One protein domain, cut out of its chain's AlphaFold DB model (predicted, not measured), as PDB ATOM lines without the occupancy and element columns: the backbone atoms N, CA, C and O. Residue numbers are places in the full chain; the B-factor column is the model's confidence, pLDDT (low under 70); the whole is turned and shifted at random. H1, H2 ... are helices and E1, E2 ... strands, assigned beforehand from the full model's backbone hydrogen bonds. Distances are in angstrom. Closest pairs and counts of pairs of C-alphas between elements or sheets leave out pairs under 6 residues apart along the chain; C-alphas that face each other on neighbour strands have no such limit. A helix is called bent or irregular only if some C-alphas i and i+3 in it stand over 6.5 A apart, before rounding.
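This is residues 15 to 166 of the 166 residues of an uncharacterized protein of Kribbella soli (UniProt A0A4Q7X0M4). A small sheet of three strands, E1, E2 and E3, lies partly face to face with a larger branched sheet, E4 to E8, as a sandwich with crossed strands. The long, bent strand E8 joins the parts of the larger sheet; helix H4 covers its strand E4 towards one end of the longest axis, and the turn of the hairpin E7 and E8 reaches the other end. The printed part has 152 residues with four named helices and eight named strands, in the order E1 E2 H1 H2 E3 E4 H3 E5 E6 E7 E8 H4, of mixed class. The small sheet, in the order E1 E2 E3, is antiparallel; the larger is mixed. The whole is compact, with a radius of gyration of the C-alphas of 15.7 A, yet elongated, spanning 55 by 35 by 27 A.

E1, residues 15 to 18, and E2, residues 21 to 25, form an antiparallel hairpin, with N 16 and O 23 at 2.9 A. E3, residues 46 to 50, is antiparallel to E2, with N 22 and O 49 at 2.8 A. H1, residues 30 to 33, only grazes this sheet. E4, residues 54 to 60, is antiparallel to E6, residues 104 to 109, with N 55 and O 108 at 2.8 A. E8, residues 135 to 148, bends by 102 degrees at residue 143. It is antiparallel to E6, with N 107 and O 145 at 2.9 A, and to E7, residues 122 to 124, with N 124 and O 135 at 2.8 A. On its other side lies E5, residues 90 to 95, parallel to E8, with N 93 and O 140 at 2.7 A. The two sheets form a sandwich, two sheets face to face: the parts that face each other are 10.2 A centre to centre, and the strands of the one stand at 63 degrees to those of the other. H2, residues 39 to 44, is on the larger sheet at a height of 5.4 A, over none of its strands; its closest C-alphas to E8 are Val 39 and Pro 139, 5.5 A. H4, residues 152 to 164, is on the same face, over E4 at a height of 9.2 A; their closest C-alphas are Val 59 and Arg 156, 6.0 A. H3, residues 63 to 71, only grazes that sheet. In H3 and H4 every O i to N i+4 pair is within hydrogen-bond range; in H2, 0 of 2 are, against 1 of 3 O i to N i+3 pairs, and H1 is too short for an O i to N i+4 pair.

E1 begins at C-alpha 15, (-4.379, -19.328, -29.261). E4 is 16.4 A long, E6 15.8 A, E8 27.0 A and H4 18.2 A. H2 is irregular, with C-alphas 40 and 43 8.2 A apart. H4 ends at C-alpha 164, (-14.869, -4.964, -22.710).

The C-alphas farthest apart are those of Gly 130 and Ala 165, 55.0 A. The printed part has no cut. The links H3 to E5 and E6 to E7 are long, with 18 and 12 residues. The mean pLDDT of the printed part is 85.4; residues 78 to 87, 127 to 129 and 166 are under 70.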
ATOM      1  N   ILE A  15      -3.311 -19.915 -30.066       90.69
ATOM      2  CA  ILE A  15      -4.379 -19.328 -29.261       90.69
ATOM      3  C   ILE A  15      -5.259 -18.570 -30.243       90.69
ATOM      4  O   ILE A  15      -4.747 -17.814 -31.074       90.69
ATOM      5  N   ARG A  16      -6.565 -18.801 -30.188       90.62
ATOM      6  CA  ARG A  16      -7.543 -18.052 -30.968       90.62
ATOM      7  C   ARG A  16      -8.760 -17.786 -30.105       90.62
ATOM      8  O   ARG A  16      -9.362 -18.724 -29.600       90.62
ATOM      9  N   ILE A  17      -9.098 -16.515 -29.990       88.94
ATOM     10  CA  ILE A  17     -10.344 -16.035 -29.407       88.94
ATOM     11  C   ILE A  17     -11.223 -15.668 -30.609       88.94
ATOM     12  O   ILE A  17     -10.829 -14.837 -31.429       88.94
ATOM     13  N   THR A  18     -12.329 -16.381 -30.802       82.31
ATOM     14  CA  THR A  18     -13.409 -16.020 -31.739       82.31
ATOM     15  C   THR A  18     -14.603 -15.502 -30.948       82.31
ATOM     16  O   THR A  18     -14.631 -15.689 -29.740       82.31
ATOM     17  N   GLY A  19     -15.570 -14.856 -31.611       74.31
ATOM     18  CA  GLY A  19     -16.658 -14.116 -30.952       74.31
ATOM     19  C   GLY A  19     -17.388 -14.851 -29.818       74.31
ATOM     20  O   GLY A  19     -17.826 -14.210 -28.874       74.31
ATOM     21  N   ASP A  20     -17.460 -16.180 -29.857       88.44
ATOM     22  CA  ASP A  20     -18.135 -17.022 -28.868       88.44
ATOM     23  C   ASP A  20     -17.228 -18.059 -28.174       88.44
ATOM     24  O   ASP A  20     -17.646 -18.690 -27.201       88.44
ATOM     25  N   GLU A  21     -15.990 -18.262 -28.632       93.19
ATOM     26  CA  GLU A  21     -15.183 -19.425 -28.245       93.19
ATOM     27  C   GLU A  21     -13.684 -19.109 -28.139       93.19
ATOM     28  O   GLU A  21     -13.079 -18.470 -29.002       93.19
ATOM     29  N   LEU A  22     -13.048 -19.648 -27.100       94.44
ATOM     30  CA  LEU A  22     -11.600 -19.731 -26.982       94.44
ATOM     31  C   LEU A  22     -11.114 -21.103 -27.464       94.44
ATOM     32  O   LEU A  22     -11.595 -22.145 -27.019       94.44
ATOM     33  N   ARG A  23     -10.087 -21.108 -28.318       94.19
ATOM     34  CA  ARG A  23      -9.393 -22.310 -28.796       94.19
ATOM     35  C   ARG A  23      -7.903 -22.239 -28.496       94.19
ATOM     36  O   ARG A  23      -7.254 -21.239 -28.811       94.19
ATOM     37  N   ILE A  24      -7.346 -23.325 -27.962       93.19
ATOM     38  CA  ILE A  24      -5.910 -23.451 -27.670       93.19
ATOM     39  C   ILE A  24      -5.353 -24.780 -28.206       93.19
ATOM     40  O   ILE A  24      -6.102 -25.729 -28.443       93.19
ATOM     41  N   GLY A  25      -4.036 -24.871 -28.415       90.62
ATOM     42  CA  GLY A  25      -3.405 -26.096 -28.928       90.62
ATOM     43  C   GLY A  25      -3.229 -26.080 -30.446       90.62
ATOM     44  O   GLY A  25      -2.636 -25.155 -31.011       90.62
ATOM     45  N   ALA A  26      -3.761 -27.099 -31.118       88.44
ATOM     46  CA  ALA A  26      -3.647 -27.335 -32.560       88.44
ATOM     47  C   ALA A  26      -4.505 -26.409 -33.453       88.44
ATOM     48  O   ALA A  26      -4.946 -26.805 -34.531       88.44
ATOM     49  N   VAL A  27      -4.708 -25.150 -33.055       86.56
ATOM     50  CA  VAL A  27      -5.600 -24.175 -33.718       86.56
ATOM     51  C   VAL A  27      -5.319 -23.998 -35.218       86.56
ATOM     52  O   VAL A  27      -6.245 -23.819 -36.000       86.56
ATOM     53  N   ARG A  28      -4.047 -24.029 -35.635       82.50
ATOM     54  CA  ARG A  28      -3.627 -23.805 -37.034       82.50
ATOM     55  C   ARG A  28      -3.387 -25.093 -37.825       82.50
ATOM     56  O   ARG A  28      -2.852 -25.036 -38.926       82.50
ATOM     57  N   SER A  29      -3.707 -26.260 -37.266       81.56
ATOM     58  CA  SER A  29      -3.409 -27.540 -37.911       81.56
ATOM     59  C   SER A  29      -4.549 -28.542 -37.719       81.56
ATOM     60  O   SER A  29      -4.547 -29.288 -36.737       81.56
ATOM     61  N   PRO A  30      -5.478 -28.637 -38.690       79.81
ATOM     62  CA  PRO A  30      -6.527 -29.660 -38.685       79.81
ATOM     63  C   PRO A  30      -5.948 -31.077 -38.579       79.81
ATOM     64  O   PRO A  30      -6.424 -31.903 -37.806       79.81
ATOM     65  N   ARG A  31      -4.834 -31.340 -39.283       82.12
ATOM     66  CA  ARG A  31      -4.118 -32.624 -39.220       82.12
ATOM     67  C   ARG A  31      -3.620 -32.953 -37.813       82.12
ATOM     68  O   ARG A  31      -3.639 -34.121 -37.438       82.12
ATOM     69  N   ALA A  32      -3.131 -31.967 -37.059       79.69
ATOM     70  CA  ALA A  32      -2.727 -32.194 -35.676       79.69
ATOM     71  C   ALA A  32      -3.952 -32.408 -34.778       79.69
ATOM     72  O   ALA A  32      -3.955 -33.375 -34.025       79.69
ATOM     73  N   ALA A  33      -5.003 -31.597 -34.941       80.88
ATOM     74  CA  ALA A  33      -6.234 -31.679 -34.155       80.88
ATOM     75  C   ALA A  33      -6.958 -33.036 -34.273       80.88
ATOM     76  O   ALA A  33      -7.573 -33.478 -33.309       80.88
ATOM     77  N   MET A  34      -6.841 -33.729 -35.413       83.31
ATOM     78  CA  MET A  34      -7.381 -35.086 -35.604       83.31
ATOM     79  C   MET A  34      -6.579 -36.188 -34.892       83.31
ATOM     80  O   MET A  34      -6.984 -37.350 -34.881       83.31
ATOM     81  N   ARG A  35      -5.404 -35.878 -34.331       82.88
ATOM     82  CA  ARG A  35      -4.586 -36.878 -33.634       82.88
ATOM     83  C   ARG A  35      -5.163 -37.174 -32.256       82.88
ATOM     84  O   ARG A  35      -5.768 -36.328 -31.613       82.88
ATOM     85  N   LYS A  36      -4.834 -38.364 -31.752       88.38
ATOM     86  CA  LYS A  36      -5.034 -38.757 -30.353       88.38
ATOM     87  C   LYS A  36      -3.700 -38.658 -29.591       88.38
ATOM     88  O   LYS A  36      -2.983 -39.671 -29.496       88.38
ATOM     89  N   PRO A  37      -3.276 -37.461 -29.137       87.69
ATOM     90  CA  PRO A  37      -1.982 -37.290 -28.481       87.69
ATOM     91  C   PRO A  37      -1.915 -38.076 -27.172       87.69
ATOM     92  O   PRO A  37      -2.928 -38.480 -26.605       87.69
ATOM     93  N   THR A  38      -0.702 -38.308 -26.680       88.56
ATOM     94  CA  THR A  38      -0.512 -38.674 -25.274       88.56
ATOM     95  C   THR A  38      -0.604 -37.415 -24.412       88.56
ATOM     96  O   THR A  38      -0.360 -36.316 -24.909       88.56
ATOM     97  N   VAL A  39      -0.885 -37.553 -23.115       85.44
ATOM     98  CA  VAL A  39      -1.025 -36.417 -22.178       85.44
ATOM     99  C   VAL A  39       0.206 -35.495 -22.127       85.44
ATOM    100  O   VAL A  39       0.133 -34.312 -21.811       85.44
ATOM    101  N   THR A  40       1.353 -36.016 -22.539       81.12
ATOM    102  CA  THR A  40       2.650 -35.331 -22.586       81.12
ATOM    103  C   THR A  40       2.887 -34.577 -23.895       81.12
ATOM    104  O   THR A  40       3.790 -33.752 -23.971       81.12
ATOM    105  N   HIS A  41       2.085 -34.862 -24.921       81.38
ATOM    106  CA  HIS A  41       2.104 -34.245 -26.249       81.38
ATOM    107  C   HIS A  41       0.767 -33.567 -26.558       81.38
ATOM    108  O   HIS A  41       0.357 -33.440 -27.712       81.38
ATOM    109  N   GLN A  42       0.066 -33.141 -25.508       86.50
ATOM    110  CA  GLN A  42      -1.276 -32.582 -25.592       86.50
ATOM    111  C   GLN A  42      -1.349 -31.264 -26.390       86.50
ATOM    112  O   GLN A  42      -2.429 -30.879 -26.813       86.50
ATOM    113  N   THR A  43      -0.216 -30.626 -26.716       83.50
ATOM    114  CA  THR A  43      -0.141 -29.477 -27.645       83.50
ATOM    115  C   THR A  43      -0.611 -29.798 -29.068       83.50
ATOM    116  O   THR A  43      -0.932 -28.882 -29.822       83.50
ATOM    117  N   TRP A  44      -0.666 -31.079 -29.451       84.62
ATOM    118  CA  TRP A  44      -1.274 -31.519 -30.713       84.62
ATOM    119  C   TRP A  44      -2.792 -31.676 -30.632       84.62
ATOM    120  O   TRP A  44      -3.426 -31.860 -31.663       84.62
ATOM    121  N   GLY A  45      -3.373 -31.618 -29.437       88.62
ATOM    122  CA  GLY A  45      -4.814 -31.597 -29.257       88.62
ATOM    123  C   GLY A  45      -5.383 -30.199 -29.482       88.62
ATOM    124  O   GLY A  45      -4.690 -29.193 -29.315       88.62
ATOM    125  N   LEU A  46      -6.651 -30.139 -29.877       92.12
ATOM    126  CA  LEU A  46      -7.430 -28.908 -29.890       92.12
ATOM    127  C   LEU A  46      -8.305 -28.888 -28.639       92.12
ATOM    128  O   LEU A  46      -9.097 -29.805 -28.435       92.12
ATOM    129  N   PHE A  47      -8.151 -27.853 -27.824       94.12
ATOM    130  CA  PHE A  47      -9.027 -27.596 -26.688       94.12
ATOM    131  C   PHE A  47      -9.901 -26.408 -27.032       94.12
ATOM    132  O   PHE A  47      -9.401 -25.429 -27.598       94.12
ATOM    133  N   THR A  48     -11.179 -26.487 -26.687       95.12
ATOM    134  CA  THR A  48     -12.100 -25.381 -26.927       95.12
ATOM    135  C   THR A  48     -13.011 -25.142 -25.738       95.12
ATOM    136  O   THR A  48     -13.317 -26.064 -24.986       95.12
ATOM    137  N   VAL A  49     -13.409 -23.896 -25.519       96.00
ATOM    138  CA  VAL A  49     -14.350 -23.538 -24.457       96.00
ATOM    139  C   VAL A  49     -15.160 -22.315 -24.881       96.00
ATOM    140  O   VAL A  49     -14.569 -21.373 -25.419       96.00
ATOM    141  N   PRO A  50     -16.489 -22.300 -24.673       95.38
ATOM    142  CA  PRO A  50     -17.281 -21.093 -24.868       95.38
ATOM    143  C   PRO A  50     -16.761 -19.961 -23.982       95.38
ATOM    144  O   PRO A  50     -16.447 -20.182 -22.812       95.38
ATOM    145  N   LEU A  51     -16.694 -18.741 -24.510       92.62
ATOM    146  CA  LEU A  51     -16.224 -17.583 -23.745       92.62
ATOM    147  C   LEU A  51     -17.126 -17.263 -22.547       92.62
ATOM    148  O   LEU A  51     -16.636 -16.791 -21.525       92.62
ATOM    149  N   THR A  52     -18.414 -17.600 -22.628       92.44
ATOM    150  CA  THR A  52     -19.366 -17.508 -21.508       92.44
ATOM    151  C   THR A  52     -18.989 -18.401 -20.323       92.44
ATOM    152  O   THR A  52     -19.361 -18.107 -19.191       92.44
ATOM    153  N   ALA A  53     -18.215 -19.465 -20.557       93.12
ATOM    154  CA  ALA A  53     -17.737 -20.380 -19.526       93.12
ATOM    155  C   ALA A  53     -16.332 -20.036 -18.991       93.12
ATOM    156  O   ALA A  53     -15.807 -20.746 -18.126       93.12
ATOM    157  N   VAL A  54     -15.723 -18.951 -19.480       94.56
ATOM    158  CA  VAL A  54     -14.447 -18.430 -18.976       94.56
ATOM    159  C   VAL A  54     -14.713 -17.516 -17.777       94.56
ATOM    160  O   VAL A  54     -15.358 -16.470 -17.886       94.56
ATOM    161  N   ARG A  55     -14.193 -17.911 -16.612       95.06
ATOM    162  CA  ARG A  55     -14.264 -17.139 -15.361       95.06
ATOM    163  C   ARG A  55     -13.307 -15.959 -15.376       95.06
ATOM    164  O   ARG A  55     -13.669 -14.871 -14.948       95.06
ATOM    165  N   GLY A  56     -12.102 -16.191 -15.881       94.31
ATOM    166  CA  GLY A  56     -11.040 -15.200 -15.937       94.31
ATOM    167  C   GLY A  56     -10.022 -15.567 -17.002       94.31
ATOM    168  O   GLY A  56      -9.758 -16.744 -17.249       94.31
ATOM    169  N   MET A  57      -9.458 -14.550 -17.647       94.50
ATOM    170  CA  MET A  57      -8.413 -14.712 -18.644       94.50
ATOM    171  C   MET A  57      -7.366 -13.621 -18.443       94.50
ATOM    172  O   MET A  57      -7.686 -12.436 -18.417       94.50
ATOM    173  N   THR A  58      -6.106 -14.014 -18.275       95.88
ATOM    174  CA  THR A  58      -5.021 -13.076 -17.969       95.88
ATOM    175  C   THR A  58      -3.756 -13.454 -18.719       95.88
ATOM    176  O   THR A  58      -3.393 -14.627 -18.812       95.88
ATOM    177  N   VAL A  59      -3.066 -12.451 -19.261       96.19
ATOM    178  CA  VAL A  59      -1.748 -12.634 -19.875       96.19
ATOM    179  C   VAL A  59      -0.674 -12.362 -18.835       96.19
ATOM    180  O   VAL A  59      -0.392 -11.213 -18.496       96.19
ATOM    181  N   GLU A  60      -0.048 -13.433 -18.367       96.19
ATOM    182  CA  GLU A  60       1.038 -13.374 -17.404       96.19
ATOM    183  C   GLU A  60       2.380 -13.148 -18.112       96.19
ATOM    184  O   GLU A  60       2.744 -13.885 -19.036       96.19
ATOM    185  N   THR A  61       3.137 -12.148 -17.659       96.06
ATOM    186  CA  THR A  61       4.506 -11.852 -18.123       96.06
ATOM    187  C   THR A  61       5.483 -11.591 -16.983       96.06
ATOM    188  O   THR A  61       6.684 -11.481 -17.243       96.06
ATOM    189  N   ASP A  62       5.008 -11.471 -15.740       96.75
ATOM    190  CA  ASP A  62       5.875 -11.359 -14.578       96.75
ATOM    191  C   ASP A  62       6.756 -12.608 -14.486       96.75
ATOM    192  O   ASP A  62       6.304 -13.758 -14.484       96.75
ATOM    193  N   ARG A  63       8.068 -12.380 -14.409       94.25
ATOM    194  CA  ARG A  63       9.047 -13.466 -14.366       94.25
ATOM    195  C   ARG A  63       8.867 -14.319 -13.116       94.25
ATOM    196  O   ARG A  63       9.087 -15.531 -13.196       94.25
ATOM    197  N   ALA A  64       8.481 -13.721 -11.987       94.56
ATOM    198  CA  ALA A  64       8.270 -14.469 -10.754       94.56
ATOM    199  C   ALA A  64       7.015 -15.349 -10.854       94.56
ATOM    200  O   ALA A  64       7.082 -16.531 -10.518       94.56
ATOM    201  N   ALA A  65       5.914 -14.839 -11.406       93.75
ATOM    202  CA  ALA A  65       4.701 -15.606 -11.680       93.75
ATOM    203  C   ALA A  65       4.939 -16.756 -12.666       93.75
ATOM    204  O   ALA A  65       4.598 -17.903 -12.372       93.75
ATOM    205  N   ILE A  66       5.621 -16.503 -13.786       92.50
ATOM    206  CA  ILE A  66       5.981 -17.552 -14.751       92.50
ATOM    207  C   ILE A  66       6.873 -18.616 -14.103       92.50
ATOM    208  O   ILE A  66       6.713 -19.811 -14.371       92.50
ATOM    209  N   ARG A  67       7.804 -18.214 -13.230       90.06
ATOM    210  CA  ARG A  67       8.629 -19.154 -12.462       90.06
ATOM    211  C   ARG A  67       7.779 -19.993 -11.510       90.06
ATOM    212  O   ARG A  67       7.982 -21.204 -11.485       90.06
ATOM    213  N   ARG A  68       6.822 -19.387 -10.795       90.62
ATOM    214  CA  ARG A  68       5.872 -20.108  -9.933       90.62
ATOM    215  C   ARG A  68       5.083 -21.135 -10.739       90.62
ATOM    216  O   ARG A  68       5.142 -22.308 -10.403       90.62
ATOM    217  N   ILE A  69       4.479 -20.745 -11.865       89.50
ATOM    218  CA  ILE A  69       3.726 -21.658 -12.747       89.50
ATOM    219  C   ILE A  69       4.573 -22.867 -13.166       89.50
ATOM    220  O   ILE A  69       4.115 -24.001 -13.081       89.50
ATOM    221  N   LYS A  70       5.828 -22.649 -13.579       83.94
ATOM    222  CA  LYS A  70       6.741 -23.739 -13.973       83.94
ATOM    223  C   LYS A  70       7.128 -24.666 -12.825       83.94
ATOM    224  O   LYS A  70       7.588 -25.772 -13.092       83.94
ATOM    225  N   GLN A  71       7.041 -24.195 -11.585       83.75
ATOM    226  CA  GLN A  71       7.434 -24.924 -10.379       83.75
ATOM    227  C   GLN A  71       6.237 -25.535  -9.638       83.75
ATOM    228  O   GLN A  71       6.449 -26.376  -8.766       83.75
ATOM    229  N   SER A  72       5.014 -25.148 -10.000       85.19
ATOM    230  CA  SER A  72       3.760 -25.652  -9.448       85.19
ATOM    231  C   SER A  72       3.503 -27.110  -9.855       85.19
ATOM    232  O   SER A  72       3.336 -27.373 -11.050       85.19
ATOM    233  N   PRO A  73       3.398 -28.054  -8.898       81.12
ATOM    234  CA  PRO A  73       3.185 -29.471  -9.192       81.12
ATOM    235  C   PRO A  73       1.962 -29.773 -10.060       81.12
ATOM    236  O   PRO A  73       2.023 -30.629 -10.940       81.12
ATOM    237  N   GLN A  74       0.871 -29.033  -9.868       82.19
ATOM    238  CA  GLN A  74      -0.368 -29.182 -10.630       82.19
ATOM    239  C   GLN A  74      -0.232 -28.801 -12.112       82.19
ATOM    240  O   GLN A  74      -1.071 -29.189 -12.919       82.19
ATOM    241  N   TYR A  75       0.814 -28.059 -12.488       85.12
ATOM    242  CA  TYR A  75       1.080 -27.660 -13.874       85.12
ATOM    243  C   TYR A  75       2.263 -28.415 -14.483       85.12
ATOM    244  O   TYR A  75       2.812 -28.013 -15.510       85.12
ATOM    245  N   PHE A  76       2.678 -29.519 -13.861       79.00
ATOM    246  CA  PHE A  76       3.761 -30.326 -14.393       79.00
ATOM    247  C   PHE A  76       3.328 -31.128 -15.617       79.00
ATOM    248  O   PHE A  76       2.365 -31.894 -15.622       79.00
ATOM    249  N   THR A  77       4.132 -30.974 -16.663       73.25
ATOM    250  CA  THR A  77       4.077 -31.738 -17.901       73.25
ATOM    251  C   THR A  77       5.454 -32.333 -18.175       73.25
ATOM    252  O   THR A  77       6.484 -31.779 -17.787       73.25
ATOM    253  N   LEU A  78       5.511 -33.444 -18.914       63.66
ATOM    254  CA  LEU A  78       6.786 -34.078 -19.291       63.66
ATOM    255  C   LEU A  78       7.677 -33.179 -20.165       63.66
ATOM    256  O   LEU A  78       8.886 -33.381 -20.212       63.66
ATOM    257  N   SER A  79       7.109 -32.168 -20.829       55.66
ATOM    258  CA  SER A  79       7.866 -31.145 -21.556       55.66
ATOM    259  C   SER A  79       8.696 -30.240 -20.632       55.66
ATOM    260  O   SER A  79       9.663 -29.658 -21.108       55.66
ATOM    261  N   ASN A  80       8.400 -30.169 -19.326       57.53
ATOM    262  CA  ASN A  80       9.170 -29.437 -18.308       57.53
ATOM    263  C   ASN A  80      10.120 -30.351 -17.495       57.53
ATOM    264  O   ASN A  80      10.345 -30.161 -16.304       57.53
ATOM    265  N   ARG A  81      10.671 -31.367 -18.175       52.25
ATOM    266  CA  ARG A  81      11.320 -32.596 -17.669       52.25
ATOM    267  C   ARG A  81      12.431 -32.460 -16.616       52.25
ATOM    268  O   ARG A  81      12.790 -33.465 -16.012       52.25
ATOM    269  N   TYR A  82      13.021 -31.283 -16.420       44.53
ATOM    270  CA  TYR A  82      14.327 -31.161 -15.753       44.53
ATOM    271  C   TYR A  82      14.295 -31.037 -14.223       44.53
ATOM    272  O   TYR A  82      15.342 -30.856 -13.610       44.53
ATOM    273  N   GLY A  83      13.145 -31.234 -13.574       45.28
ATOM    274  CA  GLY A  83      13.138 -31.538 -12.143       45.28
ATOM    275  C   GLY A  83      11.814 -31.283 -11.441       45.28
ATOM    276  O   GLY A  83      11.429 -30.123 -11.324       45.28
ATOM    277  N   LYS A  84      11.248 -32.355 -10.852       52.75
ATOM    278  CA  LYS A  84      10.079 -32.447  -9.927       52.75
ATOM    279  C   LYS A  84       8.806 -32.988 -10.611       52.75
ATOM    280  O   LYS A  84       8.614 -32.742 -11.791       52.75
ATOM    281  N   SER A  85       7.899 -33.746  -9.980       53.00
ATOM    282  CA  SER A  85       7.828 -34.444  -8.678       53.00
ATOM    283  C   SER A  85       7.804 -35.967  -8.936       53.00
ATOM    284  O   SER A  85       7.357 -36.405  -9.994       53.00
ATOM    285  N   ARG A  86       8.299 -36.790  -8.001       54.97
ATOM    286  CA  ARG A  86       8.381 -38.262  -8.153       54.97
ATOM    287  C   ARG A  86       7.021 -38.969  -8.010       54.97
ATOM    288  O   ARG A  86       6.948 -40.173  -8.246       54.97
ATOM    289  N   ASP A  87       5.975 -38.210  -7.676       63.53
ATOM    290  CA  ASP A  87       4.617 -38.690  -7.389       63.53
ATOM    291  C   ASP A  87       3.572 -38.218  -8.409       63.53
ATOM    292  O   ASP A  87       2.372 -38.354  -8.185       63.53
ATOM    293  N   VAL A  88       3.999 -37.645  -9.539       71.38
ATOM    294  CA  VAL A  88       3.060 -37.207 -10.579       71.38
ATOM    295  C   VAL A  88       2.437 -38.444 -11.230       71.38
ATOM    296  O   VAL A  88       3.089 -39.132 -12.012       71.38
ATOM    297  N   GLY A  89       1.184 -38.741 -10.877       77.81
ATOM    298  CA  GLY A  89       0.366 -39.792 -11.495       77.81
ATOM    299  C   GLY A  89      -0.586 -39.267 -12.572       77.81
ATOM    300  O   GLY A  89      -1.009 -40.020 -13.448       77.81
ATOM    301  N   THR A  90      -0.880 -37.966 -12.551       85.44
ATOM    302  CA  THR A  90      -1.784 -37.307 -13.497       85.44
ATOM    303  C   THR A  90      -1.094 -36.135 -14.185       85.44
ATOM    304  O   THR A  90      -0.177 -35.517 -13.645       85.44
ATOM    305  N   CYS A  91      -1.525 -35.818 -15.402       87.19
ATOM    306  CA  CYS A  91      -1.166 -34.578 -16.075       87.19
ATOM    307  C   CYS A  91      -2.443 -33.827 -16.444       87.19
ATOM    308  O   CYS A  91      -3.313 -34.351 -17.145       87.19
ATOM    309  N   LYS A  92      -2.502 -32.570 -16.007       91.50
ATOM    310  CA  LYS A  92      -3.617 -31.671 -16.276       91.50
ATOM    311  C   LYS A  92      -3.703 -31.336 -17.767       91.50
ATOM    312  O   LYS A  92      -2.724 -30.925 -18.399       91.50
ATOM    313  N   LEU A  93      -4.882 -31.531 -18.335       91.81
ATOM    314  CA  LEU A  93      -5.227 -31.200 -19.706       91.81
ATOM    315  C   LEU A  93      -5.475 -29.695 -19.847       91.81
ATOM    316  O   LEU A  93      -6.124 -29.089 -19.003       91.81
ATOM    317  N   GLY A  94      -4.954 -29.086 -20.911       91.00
ATOM    318  CA  GLY A  94      -4.973 -27.633 -21.117       91.00
ATOM    319  C   GLY A  94      -3.791 -26.905 -20.462       91.00
ATOM    320  O   GLY A  94      -3.630 -25.697 -20.627       91.00
ATOM    321  N   VAL A  95      -2.909 -27.639 -19.776       91.12
ATOM    322  CA  VAL A  95      -1.609 -27.138 -19.318       91.12
ATOM    323  C   VAL A  95      -0.578 -27.429 -20.403       91.12
ATOM    324  O   VAL A  95      -0.062 -28.535 -20.540       91.12
ATOM    325  N   LEU A  96      -0.285 -26.417 -21.212       89.00
ATOM    326  CA  LEU A  96       0.563 -26.506 -22.402       89.00
ATOM    327  C   LEU A  96       1.954 -25.906 -22.150       89.00
ATOM    328  O   LEU A  96       2.614 -25.416 -23.065       89.00
ATOM    329  N   THR A  97       2.407 -25.938 -20.894       83.56
ATOM    330  CA  THR A  97       3.639 -25.290 -20.430       83.56
ATOM    331  C   THR A  97       4.878 -25.722 -21.211       83.56
ATOM    332  O   THR A  97       5.035 -26.876 -21.624       83.56
ATOM    333  N   ALA A  98       5.811 -24.779 -21.367       79.75
ATOM    334  CA  ALA A  98       7.113 -25.015 -21.977       79.75
ATOM    335  C   ALA A  98       8.247 -24.519 -21.061       79.75
ATOM    336  O   ALA A  98       8.122 -23.425 -20.498       79.75
ATOM    337  N   PRO A  99       9.390 -25.233 -20.975       77.00
ATOM    338  CA  PRO A  99      10.540 -24.816 -20.160       77.00
ATOM    339  C   PRO A  99      10.980 -23.375 -20.431       77.00
ATOM    340  O   PRO A  99      11.303 -22.615 -19.518       77.00
ATOM    341  N   PHE A 100      10.940 -22.976 -21.703       80.69
ATOM    342  CA  PHE A 100      11.432 -21.686 -22.183       80.69
ATOM    343  C   PHE A 100      10.353 -20.597 -22.250       80.69
ATOM    344  O   PHE A 100      10.635 -19.508 -22.746       80.69
ATOM    345  N   MET A 101       9.122 -20.855 -21.787       86.62
ATOM    346  CA  MET A 101       8.066 -19.838 -21.846       86.62
ATOM    347  C   MET A 101       8.448 -18.619 -20.999       86.62
ATOM    348  O   MET A 101       8.966 -18.768 -19.888       86.62
ATOM    349  N   ARG A 102       8.216 -17.421 -21.535       90.94
ATOM    350  CA  ARG A 102       8.425 -16.137 -20.840       90.94
ATOM    351  C   ARG A 102       7.117 -15.411 -20.544       90.94
ATOM    352  O   ARG A 102       7.113 -14.493 -19.743       90.94
ATOM    353  N   ALA A 103       6.048 -15.840 -21.195       92.94
ATOM    354  CA  ALA A 103       4.704 -15.341 -21.022       92.94
ATOM    355  C   ALA A 103       3.725 -16.494 -21.240       92.94
ATOM    356  O   ALA A 103       4.030 -17.437 -21.988       92.94
ATOM    357  N   ALA A 104       2.563 -16.417 -20.606       93.75
ATOM    358  CA  ALA A 104       1.499 -17.392 -20.779       93.75
ATOM    359  C   ALA A 104       0.125 -16.736 -20.647       93.75
ATOM    360  O   ALA A 104      -0.060 -15.819 -19.858       93.75
ATOM    361  N   LEU A 105      -0.841 -17.244 -21.405       94.94
ATOM    362  CA  LEU A 105      -2.250 -17.059 -21.106       94.94
ATOM    363  C   LEU A 105      -2.628 -17.997 -19.966       94.94
ATOM    364  O   LEU A 105      -2.386 -19.203 -20.060       94.94
ATOM    365  N   VAL A 106      -3.228 -17.445 -18.925       96.12
ATOM    366  CA  VAL A 106      -3.870 -18.186 -17.846       96.12
ATOM    367  C   VAL A 106      -5.369 -18.028 -18.033       96.12
ATOM    368  O   VAL A 106      -5.857 -16.907 -18.159       96.12
ATOM    369  N   VAL A 107      -6.086 -19.145 -18.106       96.56
ATOM    370  CA  VAL A 107      -7.539 -19.157 -18.306       96.56
ATOM    371  C   VAL A 107      -8.176 -19.986 -17.212       96.56
ATOM    372  O   VAL A 107      -7.824 -21.150 -17.039       96.56
ATOM    373  N   GLU A 108      -9.113 -19.394 -16.492       97.00
ATOM    374  CA  GLU A 108      -9.905 -20.041 -15.456       97.00
ATOM    375  C   GLU A 108     -11.295 -20.362 -15.994       97.00
ATOM    376  O   GLU A 108     -11.930 -19.526 -16.637       97.00
ATOM    377  N   LEU A 109     -11.776 -21.573 -15.732       96.38
ATOM    378  CA  LEU A 109     -12.952 -22.133 -16.390       96.38
ATOM    379  C   LEU A 109     -14.018 -22.566 -15.383       96.38
ATOM    380  O   LEU A 109     -13.712 -22.983 -14.264       96.38
ATOM    381  N   HIS A 110     -15.278 -22.524 -15.810       94.31
ATOM    382  CA  HIS A 110     -16.347 -23.281 -15.164       94.31
ATOM    383  C   HIS A 110     -16.230 -24.776 -15.503       94.31
ATOM    384  O   HIS A 110     -15.897 -25.154 -16.629       94.31
ATOM    385  N   ALA A 111     -16.517 -25.643 -14.527       91.06
ATOM    386  CA  ALA A 111     -16.465 -27.091 -14.715       91.06
ATOM    387  C   ALA A 111     -17.509 -27.573 -15.736       91.06
ATOM    388  O   ALA A 111     -18.626 -27.065 -15.765       91.06
ATOM    389  N   GLY A 112     -17.144 -28.559 -16.563       91.38
ATOM    390  CA  GLY A 112     -18.048 -29.217 -17.518       91.38
ATOM    391  C   GLY A 112     -18.248 -28.511 -18.866       91.38
ATOM    392  O   GLY A 112     -18.875 -29.081 -19.752       91.38
ATOM    393  N   TRP A 113     -17.703 -27.307 -19.060       92.75
ATOM    394  CA  TRP A 113     -17.903 -26.530 -20.296       92.75
ATOM    395  C   TRP A 113     -16.773 -26.660 -21.317       92.75
ATOM    396  O   TRP A 113     -16.964 -26.439 -22.514       92.75
ATOM    397  N   ALA A 114     -15.573 -26.979 -20.843       94.31
ATOM    398  CA  ALA A 114     -14.416 -27.156 -21.697       94.31
ATOM    399  C   ALA A 114     -14.500 -28.464 -22.484       94.31
ATOM    400  O   ALA A 114     -14.717 -29.539 -21.931       94.31
ATOM    401  N   ARG A 115     -14.248 -28.374 -23.788       94.88
ATOM    402  CA  ARG A 115     -14.051 -29.521 -24.668       94.88
ATOM    403  C   ARG A 115     -12.571 -29.865 -24.718       94.88
ATOM    404  O   ARG A 115     -11.748 -29.108 -25.241       94.88
ATOM    405  N   PHE A 116     -12.248 -31.038 -24.186       93.69
ATOM    406  CA  PHE A 116     -10.905 -31.597 -24.192       93.69
ATOM    407  C   PHE A 116     -10.715 -32.570 -25.367       93.69
ATOM    408  O   PHE A 116     -11.630 -33.318 -25.717       93.69
ATOM    409  N   PRO A 117      -9.523 -32.613 -25.979       91.50
ATOM    410  CA  PRO A 117      -9.213 -33.596 -27.003       91.50
ATOM    411  C   PRO A 117      -9.117 -34.994 -26.385       91.50
ATOM    412  O   PRO A 117      -8.600 -35.173 -25.277       91.50
ATOM    413  N   SER A 118      -9.518 -36.018 -27.143       91.31
ATOM    414  CA  SER A 118      -9.287 -37.407 -26.738       91.31
ATOM    415  C   SER A 118      -7.785 -37.650 -26.562       91.31
ATOM    416  O   SER A 118      -7.005 -37.563 -27.512       91.31
ATOM    417  N   THR A 119      -7.370 -37.949 -25.333       90.69
ATOM    418  CA  THR A 119      -5.954 -37.992 -24.950       90.69
ATOM    419  C   THR A 119      -5.606 -39.342 -24.331       90.69
ATOM    420  O   THR A 119      -6.359 -39.905 -23.543       90.69
ATOM    421  N   ARG A 120      -4.457 -39.902 -24.713       91.50
ATOM    422  CA  ARG A 120      -3.949 -41.180 -24.193       91.50
ATOM    423  C   ARG A 120      -3.050 -40.965 -22.980       91.50
ATOM    424  O   ARG A 120      -2.326 -39.974 -22.901       91.50
ATOM    425  N   ARG A 121      -3.006 -41.962 -22.093       90.88
ATOM    426  CA  ARG A 121      -1.957 -42.061 -21.068       90.88
ATOM    427  C   ARG A 121      -0.561 -42.050 -21.697       90.88
ATOM    428  O   ARG A 121      -0.386 -42.498 -22.833       90.88
ATOM    429  N   ALA A 122       0.429 -41.577 -20.954       86.00
ATOM    430  CA  ALA A 122       1.829 -41.605 -21.370       86.00
ATOM    431  C   ALA A 122       2.673 -42.430 -20.402       86.00
ATOM    432  O   ALA A 122       2.397 -42.454 -19.207       86.00
ATOM    433  N   SER A 123       3.717 -43.077 -20.912       82.38
ATOM    434  CA  SER A 123       4.723 -43.713 -20.062       82.38
ATOM    435  C   SER A 123       5.579 -42.646 -19.378       82.38
ATOM    436  O   SER A 123       6.071 -41.731 -20.041       82.38
ATOM    437  N   PHE A 124       5.806 -42.802 -18.079       78.94
ATOM    438  CA  PHE A 124       6.759 -42.026 -17.296       78.94
ATOM    439  C   PHE A 124       7.757 -42.972 -16.633       78.94
ATOM    440  O   PHE A 124       7.382 -44.022 -16.116       78.94
ATOM    441  N   PHE A 125       9.032 -42.606 -16.682       77.25
ATOM    442  CA  PHE A 125      10.135 -43.409 -16.161       77.25
ATOM    443  C   PHE A 125      10.722 -42.657 -14.965       77.25
ATOM    444  O   PHE A 125      11.524 -41.737 -15.160       77.25
ATOM    445  N   PRO A 126      10.253 -42.945 -13.739       70.62
ATOM    446  CA  PRO A 126      10.794 -42.321 -12.547       70.62
ATOM    447  C   PRO A 126      12.211 -42.862 -12.329       70.62
ATOM    448  O   PRO A 126      12.389 -44.014 -11.952       70.62
ATOM    449  N   ASN A 127      13.233 -42.042 -12.571       68.38
ATOM    450  CA  ASN A 127      14.626 -42.397 -12.288       68.38
ATOM    451  C   ASN A 127      14.869 -42.396 -10.762       68.38
ATOM    452  O   ASN A 127      15.469 -41.462 -10.228       68.38
ATOM    453  N   ALA A 128      14.324 -43.383 -10.041       67.56
ATOM    454  CA  ALA A 128      14.415 -43.499  -8.587       67.56
ATOM    455  C   ALA A 128      14.480 -44.966  -8.133       67.56
ATOM    456  O   ALA A 128      13.685 -45.798  -8.567       67.56
ATOM    457  N   ILE A 129      15.408 -45.254  -7.216       69.44
ATOM    458  CA  ILE A 129      15.533 -46.557  -6.548       69.44
ATOM    459  C   ILE A 129      14.240 -46.840  -5.763       69.44
ATOM    460  O   ILE A 129      13.704 -45.945  -5.110       69.44
ATOM    461  N   GLY A 130      13.728 -48.072  -5.847       71.38
ATOM    462  CA  GLY A 130      12.523 -48.504  -5.128       71.38
ATOM    463  C   GLY A 130      11.186 -48.141  -5.789       71.38
ATOM    464  O   GLY A 130      10.139 -48.349  -5.180       71.38
ATOM    465  N   ARG A 131      11.178 -47.616  -7.024       70.69
ATOM    466  CA  ARG A 131       9.946 -47.370  -7.801       70.69
ATOM    467  C   ARG A 131       9.841 -48.283  -9.021       70.69
ATOM    468  O   ARG A 131      10.870 -48.731  -9.529       70.69
ATOM    469  N   PRO A 132       8.617 -48.534  -9.534       74.44
ATOM    470  CA  PRO A 132       8.448 -49.240 -10.796       74.44
ATOM    471  C   PRO A 132       9.251 -48.562 -11.908       74.44
ATOM    472  O   PRO A 132       9.180 -47.343 -12.065       74.44
ATOM    473  N   PHE A 133       9.949 -49.362 -12.721       74.69
ATOM    474  CA  PHE A 133      10.719 -48.889 -13.881       74.69
ATOM    475  C   PHE A 133       9.895 -47.968 -14.793       74.69
ATOM    476  O   PHE A 133      10.407 -47.019 -15.383       74.69
ATOM    477  N   ARG A 134       8.589 -48.236 -14.882       78.50
ATOM    478  CA  ARG A 134       7.626 -47.481 -15.671       78.50
ATOM    479  C   ARG A 134       6.345 -47.274 -14.877       78.50
ATOM    480  O   ARG A 134       5.781 -48.214 -14.328       78.50
ATOM    481  N   THR A 135       5.849 -46.050 -14.915       82.44
ATOM    482  CA  THR A 135       4.519 -45.655 -14.446       82.44
ATOM    483  C   THR A 135       3.753 -45.004 -15.599       82.44
ATOM    484  O   THR A 135       4.308 -44.772 -16.681       82.44
ATOM    485  N   PHE A 136       2.464 -44.744 -15.401       85.44
ATOM    486  CA  PHE A 136       1.632 -44.075 -16.393       85.44
ATOM    487  C   PHE A 136       1.126 -42.745 -15.862       85.44
ATOM    488  O   PHE A 136       0.554 -42.695 -14.782       85.44
ATOM    489  N   LEU A 137       1.278 -41.702 -16.675       85.19
ATOM    490  CA  LEU A 137       0.591 -40.435 -16.482       85.19
ATOM    491  C   LEU A 137      -0.781 -40.532 -17.125       85.19
ATOM    492  O   LEU A 137      -0.881 -40.758 -18.341       85.19
ATOM    493  N   THR A 138      -1.825 -40.365 -16.326       89.88
ATOM    494  CA  THR A 138      -3.199 -40.294 -16.815       89.88
ATOM    495  C   THR A 138      -3.578 -38.845 -17.137       89.88
ATOM    496  O   THR A 138      -3.110 -37.915 -16.479       89.88
ATOM    497  N   PRO A 139      -4.368 -38.612 -18.198       91.50
ATOM    498  CA  PRO A 139      -4.942 -37.299 -18.449       91.50
ATOM    499  C   PRO A 139      -5.993 -36.964 -17.393       91.50
ATOM    500  O   PRO A 139      -6.801 -37.814 -17.034       91.50
ATOM    501  N   GLU A 140      -5.991 -35.719 -16.935       92.50
ATOM    502  CA  GLU A 140      -6.973 -35.200 -15.990       92.50
ATOM    503  C   GLU A 140      -7.446 -33.824 -16.457       92.50
ATOM    504  O   GLU A 140      -6.626 -32.967 -16.784       92.50
ATOM    505  N   GLU A 141      -8.753 -33.599 -16.524       93.88
ATOM    506  CA  GLU A 141      -9.305 -32.311 -16.947       93.88
ATOM    507  C   GLU A 141      -8.909 -31.192 -15.973       93.88
ATOM    508  O   GLU A 141      -8.909 -31.363 -14.753       93.88
ATOM    509  N   SER A 142      -8.523 -30.038 -16.520       93.00
ATOM    510  CA  SER A 142      -8.117 -28.880 -15.724       93.00
ATOM    511  C   SER A 142      -9.143 -27.767 -15.827       93.00
ATOM    512  O   SER A 142      -9.554 -27.403 -16.928       93.00
ATOM    513  N   LEU A 143      -9.464 -27.158 -14.686       95.69
ATOM    514  CA  LEU A 143     -10.216 -25.900 -14.622       95.69
ATOM    515  C   LEU A 143      -9.332 -24.672 -14.871       95.69
ATOM    516  O   LEU A 143      -9.838 -23.557 -14.960       95.69
ATOM    517  N   THR A 144      -8.020 -24.876 -14.992       96.19
ATOM    518  CA  THR A 144      -7.063 -23.825 -15.336       96.19
ATOM    519  C   THR A 144      -6.245 -24.252 -16.542       96.19
ATOM    520  O   THR A 144      -5.530 -25.259 -16.496       96.19
ATOM    521  N   TRP A 145      -6.325 -23.484 -17.622       95.31
ATOM    522  CA  TRP A 145      -5.467 -23.665 -18.787       95.31
ATOM    523  C   TRP A 145      -4.281 -22.716 -18.725       95.31
ATOM    524  O   TRP A 145      -4.420 -21.546 -18.371       95.31
ATOM    525  N   ILE A 146      -3.110 -23.231 -19.091       93.44
ATOM    526  CA  ILE A 146      -1.853 -22.484 -19.121       93.44
ATOM    527  C   ILE A 146      -1.272 -22.616 -20.517       93.44
ATOM    528  O   ILE A 146      -0.857 -23.705 -20.917       93.44
ATOM    529  N   VAL A 147      -1.209 -21.512 -21.255       92.44
ATOM    530  CA  VAL A 147      -0.833 -21.546 -22.669       92.44
ATOM    531  C   VAL A 147       0.322 -20.599 -22.948       92.44
ATOM    532  O   VAL A 147       0.144 -19.385 -22.882       92.44
ATOM    533  N   PRO A 148       1.523 -21.102 -23.274       91.12
ATOM    534  CA  PRO A 148       2.666 -20.242 -23.521       91.12
ATOM    535  C   PRO A 148       2.445 -19.394 -24.775       91.12
ATOM    536  O   PRO A 148       1.988 -19.891 -25.804       91.12
ATOM    537  N   THR A 149       2.852 -18.128 -24.716       89.06
ATOM    538  CA  THR A 149       2.802 -17.207 -25.859       89.06
ATOM    539  C   THR A 149       4.162 -16.561 -26.113       89.06
ATOM    540  O   THR A 149       4.964 -16.353 -25.201       89.06
ATOM    541  N   ARG A 150       4.436 -16.258 -27.388       88.31
ATOM    542  CA  ARG A 150       5.573 -15.426 -27.824       88.31
ATOM    543  C   ARG A 150       5.160 -13.988 -28.149       88.31
ATOM    544  O   ARG A 150       6.023 -13.170 -28.434       88.31
ATOM    545  N   HIS A 151       3.861 -13.699 -28.113       89.94
ATOM    546  CA  HIS A 151       3.284 -12.405 -28.468       89.94
ATOM    547  C   HIS A 151       2.348 -11.935 -27.342       89.94
ATOM    548  O   HIS A 151       1.134 -11.931 -27.538       89.94
ATOM    549  N   PRO A 152       2.879 -11.626 -26.141       92.44
ATOM    550  CA  PRO A 152       2.055 -11.254 -24.993       92.44
ATOM    551  C   PRO A 152       1.225  -9.992 -25.240       92.44
ATOM    552  O   PRO A 152       0.053 -10.002 -24.897       92.44
ATOM    553  N   GLU A 153       1.769  -8.963 -25.896       93.44
ATOM    554  CA  GLU A 153       1.038  -7.701 -26.129       93.44
ATOM    555  C   GLU A 153      -0.187  -7.884 -27.031       93.44
ATOM    556  O   GLU A 153      -1.300  -7.567 -26.630       93.44
ATOM    557  N   ARG A 154      -0.022  -8.547 -28.184       90.31
ATOM    558  CA  ARG A 154      -1.152  -8.884 -29.072       90.31
ATOM    559  C   ARG A 154      -2.218  -9.720 -28.372       90.31
ATOM    560  O   ARG A 154      -3.396  -9.650 -28.701       90.31
ATOM    561  N   LEU A 155      -1.788 -10.580 -27.449       90.81
ATOM    562  CA  LEU A 155      -2.718 -11.393 -26.686       90.81
ATOM    563  C   LEU A 155      -3.430 -10.569 -25.613       90.81
ATOM    564  O   LEU A 155      -4.608 -10.802 -25.398       90.81
ATOM    565  N   ARG A 156      -2.756  -9.602 -24.978       93.81
ATOM    566  CA  ARG A 156      -3.400  -8.664 -24.049       93.81
ATOM    567  C   ARG A 156      -4.472  -7.861 -24.746       93.81
ATOM    568  O   ARG A 156      -5.578  -7.840 -24.241       93.81
ATOM    569  N   GLU A 157      -4.171  -7.289 -25.908       91.06
ATOM    570  CA  GLU A 157      -5.146  -6.553 -26.720       91.06
ATOM    571  C   GLU A 157      -6.397  -7.405 -26.972       91.06
ATOM    572  O   GLU A 157      -7.503  -6.998 -26.634       91.06
ATOM    573  N   ALA A 158      -6.218  -8.641 -27.451       89.75
ATOM    574  CA  ALA A 158      -7.331  -9.558 -27.694       89.75
ATOM    575  C   ALA A 158      -8.119  -9.924 -26.419       89.75
ATOM    576  O   ALA A 158      -9.334 -10.101 -26.478       89.75
ATOM    577  N   VAL A 159      -7.442 -10.059 -25.274       90.81
ATOM    578  CA  VAL A 159      -8.077 -10.337 -23.976       90.81
ATOM    579  C   VAL A 159      -8.829  -9.109 -23.455       90.81
ATOM    580  O   VAL A 159      -9.936  -9.262 -22.950       90.81
ATOM    581  N   THR A 160      -8.277  -7.907 -23.597       90.38
ATOM    582  CA  THR A 160      -8.932  -6.651 -23.210       90.38
ATOM    583  C   THR A 160     -10.187  -6.424 -24.040       90.38
ATOM    584  O   THR A 160     -11.254  -6.244 -23.463       90.38
ATOM    585  N   SER A 161     -10.101  -6.552 -25.368       86.31
ATOM    586  CA  SER A 161     -11.268  -6.417 -26.248       86.31
ATOM    587  C   SER A 161     -12.366  -7.435 -25.936       86.31
ATOM    588  O   SER A 161     -13.545  -7.134 -26.080       86.31
ATOM    589  N   TRP A 162     -12.001  -8.645 -25.498       84.75
ATOM    590  CA  TRP A 162     -12.973  -9.622 -25.010       84.75
ATOM    591  C   TRP A 162     -13.635  -9.181 -23.699       84.75
ATOM    592  O   TRP A 162     -14.854  -9.277 -23.580       84.75
ATOM    593  N   SER A 163     -12.848  -8.712 -22.728       83.31
ATOM    594  CA  SER A 163     -13.357  -8.272 -21.422       83.31
ATOM    595  C   SER A 163     -14.299  -7.074 -21.536       83.31
ATOM    596  O   SER A 163     -15.265  -7.005 -20.792       83.31
ATOM    597  N   GLU A 164     -14.031  -6.147 -22.459       83.00
ATOM    598  CA  GLU A 164     -14.869  -4.964 -22.710       83.00
ATOM    599  C   GLU A 164     -16.184  -5.296 -23.432       83.00
ATOM    600  O   GLU A 164     -17.144  -4.537 -23.344       83.00
ATOM    601  N   ALA A 165     -16.242  -6.424 -24.145       72.62
ATOM    602  CA  ALA A 165     -17.434  -6.875 -24.866       72.62
ATOM    603  C   ALA A 165     -18.412  -7.699 -24.002       72.62
ATOM    604  O   ALA A 165     -19.420  -8.181 -24.524       72.62
ATOM    605  N   ARG A 166     -18.096  -7.914 -22.721       66.88
ATOM    606  CA  ARG A 166     -18.842  -8.753 -21.775       66.88
ATOM    607  C   ARG A 166     -19.595  -7.905 -20.756       66.88
ATOM    608  O   ARG A 166     -20.718  -8.329 -20.404       66.88
TER     609      ARG A 166